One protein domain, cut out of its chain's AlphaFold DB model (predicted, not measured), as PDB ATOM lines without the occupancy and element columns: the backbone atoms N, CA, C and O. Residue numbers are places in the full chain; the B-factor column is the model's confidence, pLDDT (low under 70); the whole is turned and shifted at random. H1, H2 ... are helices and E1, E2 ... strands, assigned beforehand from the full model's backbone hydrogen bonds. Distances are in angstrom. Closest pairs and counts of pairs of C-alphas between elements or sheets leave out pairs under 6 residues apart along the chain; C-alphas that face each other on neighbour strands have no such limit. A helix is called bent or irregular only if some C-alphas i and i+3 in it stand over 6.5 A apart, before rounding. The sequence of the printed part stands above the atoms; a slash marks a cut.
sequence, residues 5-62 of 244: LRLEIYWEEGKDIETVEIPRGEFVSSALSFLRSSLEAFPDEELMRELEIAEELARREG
ATOM      1  N   LEU A   5     112.432  74.098  93.529       79.44
ATOM      2  CA  LEU A   5     112.167  73.431  94.796       79.44
ATOM      3  C   LEU A   5     111.267  74.311  95.662       79.44
ATOM      4  O   LEU A   5     111.443  75.525  95.740       79.44
ATOM      5  N   ARG A   6     110.310  73.678  96.339       78.38
ATOM      6  CA  ARG A   6     109.407  74.339  97.279       78.38
ATOM      7  C   ARG A   6     109.976  74.218  98.694       78.38
ATOM      8  O   ARG A   6     110.112  73.106  99.199       78.38
ATOM      9  N   LEU A   7     110.299  75.347  99.317       75.12
ATOM     10  CA  LEU A   7     110.660  75.444 100.729       75.12
ATOM     11  C   LEU A   7     109.402  75.793 101.531       75.12
ATOM     12  O   LEU A   7     108.750  76.798 101.250       75.12
ATOM     13  N   GLU A   8     109.056  74.963 102.511       78.38
ATOM     14  CA  GLU A   8     107.940  75.202 103.430       78.38
ATOM     15  C   GLU A   8     108.497  75.508 104.821       78.38
ATOM     16  O   GLU A   8     109.199  74.689 105.415       78.38
ATOM     17  N   ILE A   9     108.201  76.702 105.321       75.50
ATOM     18  CA  ILE A   9     108.673  77.217 106.603       75.50
ATOM     19  C   ILE A   9     107.497  77.190 107.571       75.50
ATOM     20  O   ILE A   9     106.449  77.776 107.302       75.50
ATOM     21  N   TYR A  10     107.681  76.506 108.696       73.94
ATOM     22  CA  TYR A  10     106.647  76.300 109.703       73.94
ATOM     23  C   TYR A  10     106.943  77.162 110.931       73.94
ATOM     24  O   TYR A  10     107.920  76.915 111.637       73.94
ATOM     25  N   TRP A  11     106.077  78.134 111.207       59.88
ATOM     26  CA  TRP A  11     106.128  78.940 112.426       59.88
ATOM     27  C   TRP A  11     105.130  78.363 113.441       59.88
ATOM     28  O   TRP A  11     103.966  78.184 113.096       59.88
ATOM     29  N   GLU A  12     105.613  78.010 114.643       57.25
ATOM     30  CA  GLU A  12     104.884  77.441 115.802       57.25
ATOM     31  C   GLU A  12     103.735  76.446 115.516       57.25
ATOM     32  O   GLU A  12     102.675  76.786 114.993       57.25
ATOM     33  N   GLU A  13     103.877  75.195 115.981       56.16
ATOM     34  CA  GLU A  13     102.800  74.181 115.964       56.16
ATOM     35  C   GLU A  13     102.048  74.048 114.613       56.16
ATOM     36  O   GLU A  13     100.868  73.698 114.583       56.16
ATOM     37  N   GLY A  14     102.712  74.332 113.485       57.03
ATOM     38  CA  GLY A  14     102.162  74.165 112.135       57.03
ATOM     39  C   GLY A  14     100.965  75.060 111.793       57.03
ATOM     40  O   GLY A  14     100.210  74.715 110.883       57.03
ATOM     41  N   LYS A  15     100.751  76.166 112.520       57.38
ATOM     42  CA  LYS A  15      99.599  77.056 112.294       57.38
ATOM     43  C   LYS A  15      99.837  78.072 111.179       57.38
ATOM     44  O   LYS A  15      98.883  78.375 110.466       57.38
ATOM     45  N   ASP A  16     101.083  78.500 110.978       57.94
ATOM     46  CA  ASP A  16     101.477  79.386 109.882       57.94
ATOM     47  C   ASP A  16     102.553  78.719 109.011       57.94
ATOM     48  O   ASP A  16     103.640  78.375 109.483       57.94
ATOM     49  N   ILE A  17     102.223  78.514 107.729       70.81
ATOM     50  CA  ILE A  17     103.125  77.954 106.715       70.81
ATOM     51  C   ILE A  17     103.434  79.041 105.696       70.81
ATOM     52  O   ILE A  17     102.556  79.461 104.938       70.81
ATOM     53  N   GLU A  18     104.695  79.447 105.633       78.12
ATOM     54  CA  GLU A  18     105.207  80.240 104.524       78.12
ATOM     55  C   GLU A  18     105.800  79.300 103.474       78.12
ATOM     56  O   GLU A  18     106.506  78.344 103.786       78.12
ATOM     57  N   THR A  19     105.464  79.529 102.207       80.00
ATOM     58  CA  THR A  19     106.000  78.754 101.090       80.00
ATOM     59  C   THR A  19     106.798  79.672 100.182       80.00
ATOM     60  O   THR A  19     106.266  80.673  99.706       80.00
ATOM     61  N   VAL A  20     108.025  79.266  99.868       82.38
ATOM     62  CA  VAL A  20     108.891  79.945  98.902       82.38
ATOM     63  C   VAL A  20     109.303  78.950  97.818       82.38
ATOM     64  O   VAL A  20     109.704  77.826  98.118       82.38
ATOM     65  N   GLU A  21     109.189  79.339  96.549       83.50
ATOM     66  CA  GLU A  21     109.715  78.565  95.420       83.50
ATOM     67  C   GLU A  21     111.100  79.095  95.046       83.50
ATOM     68  O   GLU A  21     111.271  80.292  94.825       83.50
ATOM     69  N   ILE A  22     112.090  78.206  95.000       82.12
ATOM     70  CA  ILE A  22     113.501  78.562  94.837       82.12
ATOM     71  C   ILE A  22     114.108  77.661  93.756       82.12
ATOM     72  O   ILE A  22     113.887  76.448  93.791       82.12
ATOM     73  N   PRO A  23     114.892  78.192  92.803       83.69
ATOM     74  CA  PRO A  23     115.643  77.362  91.871       83.69
ATOM     75  C   PRO A  23     116.496  76.333  92.608       83.69
ATOM     76  O   PRO A  23     117.169  76.647  93.588       83.69
ATOM     77  N   ARG A  24     116.530  75.094  92.117       75.50
ATOM     78  CA  ARG A  24     117.299  74.011  92.742       75.50
ATOM     79  C   ARG A  24     118.774  74.357  92.965       75.50
ATOM     80  O   ARG A  24     119.341  73.937  93.967       75.50
ATOM     81  N   GLY A  25     119.372  75.130  92.056       72.94
ATOM     82  CA  GLY A  25     120.754  75.611  92.178       72.94
ATOM     83  C   GLY A  25     120.973  76.668  93.268       72.94
ATOM     84  O   GLY A  25     122.106  76.875  93.678       72.94
ATOM     85  N   GLU A  26     119.909  77.305  93.756       78.06
ATOM     86  CA  GLU A  26     119.944  78.376  94.765       78.06
ATOM     87  C   GLU A  26     119.304  77.951  96.096       78.06
ATOM     88  O   GLU A  26     119.229  78.729  97.047       78.06
ATOM     89  N   PHE A  27     118.823  76.710  96.185       81.81
ATOM     90  CA  PHE A  27     118.080  76.230  97.347       81.81
ATOM     91  C   PHE A  27     118.923  76.258  98.625       81.81
ATOM     92  O   PHE A  27     118.478  76.766  99.651       81.81
ATOM     93  N   VAL A  28     120.153  75.743  98.558       81.38
ATOM     94  CA  VAL A  28     121.034  75.635  99.728       81.38
ATOM     95  C   VAL A  28     121.475  77.015 100.216       81.38
ATOM     96  O   VAL A  28     121.415  77.276 101.416       81.38
ATOM     97  N   SER A  29     121.837  77.926  99.307       81.25
ATOM     98  CA  SER A  29     122.190  79.307  99.667       81.25
ATOM     99  C   SER A  29     121.019  80.058 100.288       81.25
ATOM    100  O   SER A  29     121.187  80.714 101.315       81.25
ATOM    101  N   SER A  30     119.826  79.916  99.717       82.00
ATOM    102  CA  SER A  30     118.622  80.579 100.219       82.00
ATOM    103  C   SER A  30     118.203  80.050 101.593       82.00
ATOM    104  O   SER A  30     117.886  80.840 102.482       82.00
ATOM    105  N   ALA A  31     118.256  78.730 101.802       85.12
ATOM    106  CA  ALA A  31     117.912  78.113 103.081       85.12
ATOM    107  C   ALA A  31     118.868  78.548 104.205       85.12
ATOM    108  O   ALA A  31     118.417  78.932 105.284       85.12
ATOM    109  N   LEU A  32     120.178  78.545 103.945       86.25
ATOM    110  CA  LEU A  32     121.179  78.961 104.933       86.25
ATOM    111  C   LEU A  32     121.076  80.461 105.245       86.25
ATOM    112  O   LEU A  32     121.112  80.842 106.414       86.25
ATOM    113  N   SER A  33     120.836  81.306 104.235       85.50
ATOM    114  CA  SER A  33     120.604  82.743 104.448       85.50
ATOM    115  C   SER A  33     119.365  83.014 105.306       85.50
ATOM    116  O   SER A  33     119.392  83.906 106.155       85.50
ATOM    117  N   PHE A  34     118.283  82.258 105.101       85.25
ATOM    118  CA  PHE A  34     117.073  82.370 105.914       85.25
ATOM    119  C   PHE A  34     117.351  82.005 107.381       85.25
ATOM    120  O   PHE A  34     117.025  82.784 108.284       85.25
ATOM    121  N   LEU A  35     118.014  80.868 107.620       85.81
ATOM    122  CA  LEU A  35     118.395  80.424 108.965       85.81
ATOM    123  C   LEU A  35     119.301  81.446 109.663       85.81
ATOM    124  O   LEU A  35     119.023  81.809 110.806       85.81
ATOM    125  N   ARG A  36     120.314  81.978 108.964       86.44
ATOM    126  CA  ARG A  36     121.204  83.020 109.499       86.44
ATOM    127  C   ARG A  36     120.421  84.254 109.930       86.44
ATOM    128  O   ARG A  36     120.567  84.690 111.064       86.44
ATOM    129  N   SER A  37     119.548  84.772 109.066       85.50
ATOM    130  CA  SER A  37     118.746  85.960 109.389       85.50
ATOM    131  C   SER A  37     117.829  85.749 110.602       85.50
ATOM    132  O   SER A  37     117.617  86.666 111.395       85.50
ATOM    133  N   SER A  38     117.329  84.524 110.783       82.75
ATOM    134  CA  SER A  38     116.489  84.160 111.926       82.75
ATOM    135  C   SER A  38     117.301  84.102 113.222       82.75
ATOM    136  O   SER A  38     116.866  84.645 114.236       82.75
ATOM    137  N   LEU A  39     118.493  83.499 113.189       85.00
ATOM    138  CA  LEU A  39     119.390  83.431 114.347       85.00
ATOM    139  C   LEU A  39     120.008  84.793 114.693       85.00
ATOM    140  O   LEU A  39     120.237  85.076 115.859       85.00
ATOM    141  N   GLU A  40     120.223  85.683 113.725       85.50
ATOM    142  CA  GLU A  40     120.638  87.065 114.010       85.50
ATOM    143  C   GLU A  40     119.558  87.842 114.778       85.50
ATOM    144  O   GLU A  40     119.875  88.644 115.660       85.50
ATOM    145  N   ALA A  41     118.280  87.595 114.475       83.38
ATOM    146  CA  ALA A  41     117.160  88.179 115.210       83.38
ATOM    147  C   ALA A  41     116.966  87.542 116.601       83.38
ATOM    148  O   ALA A  41     116.524  88.222 117.531       83.38
ATOM    149  N   PHE A  42     117.315  86.259 116.746       81.31
ATOM    150  CA  PHE A  42     117.182  85.474 117.974       81.31
ATOM    151  C   PHE A  42     118.473  84.680 118.249       81.31
ATOM    152  O   PHE A  42     118.538  83.489 117.939       81.31
ATOM    153  N   PRO A  43     119.511  85.333 118.804       79.44
ATOM    154  CA  PRO A  43     120.844  84.751 118.899       79.44
ATOM    155  C   PRO A  43     120.898  83.568 119.866       79.44
ATOM    156  O   PRO A  43     120.622  83.706 121.058       79.44
ATOM    157  N   ASP A  44     121.325  82.428 119.330       88.25
ATOM    158  CA  ASP A  44     121.640  81.193 120.042       88.25
ATOM    159  C   ASP A  44     123.027  80.719 119.581       88.25
ATOM    160  O   ASP A  44     123.242  80.453 118.397       88.25
ATOM    161  N   GLU A  45     123.994  80.675 120.501       82.75
ATOM    162  CA  GLU A  45     125.392  80.363 120.170       82.75
ATOM    163  C   GLU A  45     125.580  78.924 119.665       82.75
ATOM    164  O   GLU A  45     126.443  78.679 118.818       82.75
ATOM    165  N   GLU A  46     124.789  77.971 120.163       84.81
ATOM    166  CA  GLU A  46     124.888  76.568 119.759       84.81
ATOM    167  C   GLU A  46     124.349  76.395 118.337       84.81
ATOM    168  O   GLU A  46     125.044  75.845 117.479       84.81
ATOM    169  N   LEU A  47     123.179  76.969 118.046       84.19
ATOM    170  CA  LEU A  47     122.582  76.929 116.709       84.19
ATOM    171  C   LEU A  47     123.384  77.730 115.680       84.19
ATOM    172  O   LEU A  47     123.500  77.305 114.531       84.19
ATOM    173  N   MET A  48     123.977  78.861 116.073       84.31
ATOM    174  CA  MET A  48     124.888  79.613 115.202       84.31
ATOM    175  C   MET A  48     126.098  78.764 114.811       84.31
ATOM    176  O   MET A  48     126.471  78.723 113.639       84.31
ATOM    177  N   ARG A  49     126.666  78.018 115.763       78.56
ATOM    178  CA  ARG A  49     127.776  77.101 115.490       78.56
ATOM    179  C   ARG A  49     127.360  75.938 114.587       78.56
ATOM    180  O   ARG A  49     128.116  75.562 113.692       78.56
ATOM    181  N   GLU A  50     126.179  75.360 114.790       86.19
ATOM    182  CA  GLU A  50     125.650  74.320 113.898       86.19
ATOM    183  C   GLU A  50     125.415  74.846 112.477       86.19
ATOM    184  O   GLU A  50     125.739  74.161 111.502       86.19
ATOM    185  N   LEU A  51     124.920  76.079 112.348       85.56
ATOM    186  CA  LEU A  51     124.730  76.737 111.060       85.56
ATOM    187  C   LEU A  51     126.066  76.979 110.344       85.56
ATOM    188  O   LEU A  51     126.173  76.701 109.150       85.56
ATOM    189  N   GLU A  52     127.103  77.425 111.057       81.44
ATOM    190  CA  GLU A  52     128.457  77.567 110.505       81.44
ATOM    191  C   GLU A  52     129.014  76.230 109.989       81.44
ATOM    192  O   GLU A  52     129.605  76.179 108.907       81.44
ATOM    193  N   ILE A  53     128.785  75.132 110.722       81.06
ATOM    194  CA  ILE A  53     129.172  73.781 110.290       81.06
ATOM    195  C   ILE A  53     128.413  73.385 109.017       81.06
ATOM    196  O   ILE A  53     129.018  72.859 108.079       81.06
ATOM    197  N   ALA A  54     127.104  73.641 108.961       82.00
ATOM    198  CA  ALA A  54     126.281  73.329 107.796       82.00
ATOM    199  C   ALA A  54     126.709  74.130 106.554       82.00
ATOM    200  O   ALA A  54     126.803  73.563 105.463       82.00
ATOM    201  N   GLU A  55     127.024  75.417 106.710       82.06
ATOM    202  CA  GLU A  55     127.561  76.247 105.629       82.06
ATOM    203  C   GLU A  55     128.921  75.756 105.130       82.06
ATOM    204  O   GLU A  55     129.154  75.708 103.921       82.06
ATOM    205  N   GLU A  56     129.820  75.380 106.040       72.75
ATOM    206  CA  GLU A  56     131.135  74.842 105.693       72.75
ATOM    207  C   GLU A  56     131.012  73.519 104.923       72.75
ATOM    208  O   GLU A  56     131.656  73.341 103.886       72.75
ATOM    209  N   LEU A  57     130.137  72.612 105.366       75.75
ATOM    210  CA  LEU A  57     129.841  71.371 104.647       75.75
ATOM    211  C   LEU A  57     129.241  71.653 103.266       75.75
ATOM    212  O   LEU A  57     129.685  71.079 102.274       75.75
ATOM    213  N   ALA A  58     128.279  72.572 103.173       73.56
ATOM    214  CA  ALA A  58     127.671  72.945 101.901       73.56
ATOM    215  C   ALA A  58     128.689  73.561 100.923       73.56
ATOM    216  O   ALA A  58     128.645  73.262  99.727       73.56
ATOM    217  N   ARG A  59     129.640  74.370 101.414       71.38
ATOM    218  CA  ARG A  59     130.774  74.873 100.619       71.38
ATOM    219  C   ARG A  59     131.664  73.734 100.117       71.38
ATOM    220  O   ARG A  59     131.973  73.698  98.925       71.38
ATOM    221  N   ARG A  60     132.018  72.767 100.973       65.00
ATOM    222  CA  ARG A  60     132.826  71.586 100.592       65.00
ATOM    223  C   ARG A  60     132.161  70.735  99.514       65.00
ATOM    224  O   ARG A  60     132.826  70.339  98.561       65.00
ATOM    225  N   GLU A  61     130.854  70.528  99.627       69.06
ATOM    226  CA  GLU A  61     130.044  69.798  98.642       69.06
ATOM    227  C   GLU A  61     129.738  70.633  97.379       69.06
ATOM    228  O   GLU A  61     129.094  70.156  96.445       69.06
ATOM    229  N   GLY A  62     130.196  71.889  97.321       66.12
ATOM    230  CA  GLY A  62     130.015  72.776  96.172       66.12
ATOM    231  C   GLY A  62     128.573  73.242  95.958       66.12
ATOM    232  O   GLY A  62     128.230  73.626  94.841       66.12
TER     233      GLY A  62
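What this domain is: This is residues 5 to 62 of the 244 residues of an uncharacterized protein of Thermococcus sp. AM4 (UniProt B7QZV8). Two hairpins make a flat row: the antiparallel strand hairpin E1 E2, H1 in the middle, and H2 folding back beside H1. The strands' turn, residues 11 to 16, sticks out away from H1. The printed part has 58 residues, with two named strands followed by two named helices, class mixed. It is only just loose, close to compact, with a radius of gyration of the C-alphas of 12.5 A, spanning 34 by 29 by 15 A.

Where its parts are: E1, residues 5 to 11, begins at C-alpha 5 (112.167, 73.431, 94.796). E2 is residues 16 to 23, 23.0 A. H1, residues 24 to 41, 26.6 A, is irregular: C-alphas 25 and 28 are 7.6 A apart. H2, residues 45 to 60, 22.7 A, ends at C-alpha 60 (132.826, 71.586, 100.592).

How they stand to each other: In hairpin E1 E2, N 7 and O 20 are 2.8 A apart, within hydrogen-bond range. The closest C-alphas of E1 and H1, Leu 5 and Arg 24, are 5.6 A apart. H1 and H2, a helical hairpin, touch, closest at the C-alphas of Leu 39 and Met 48, 6.7 A. Their tilt is shallow, 19 degrees, opposite ways. H2 is apart from E1 and E2. Every O i to N i+4 pair is within range in H2, 12 of 14 in H1.

The domain as a whole: The C-alphas farthest apart, Lys 15 and Arg 60, are 35.6 A apart. The printed part has no cut, and its three links are tight. Residues 11 to 16 and 60 to 62 are under pLDDT 70.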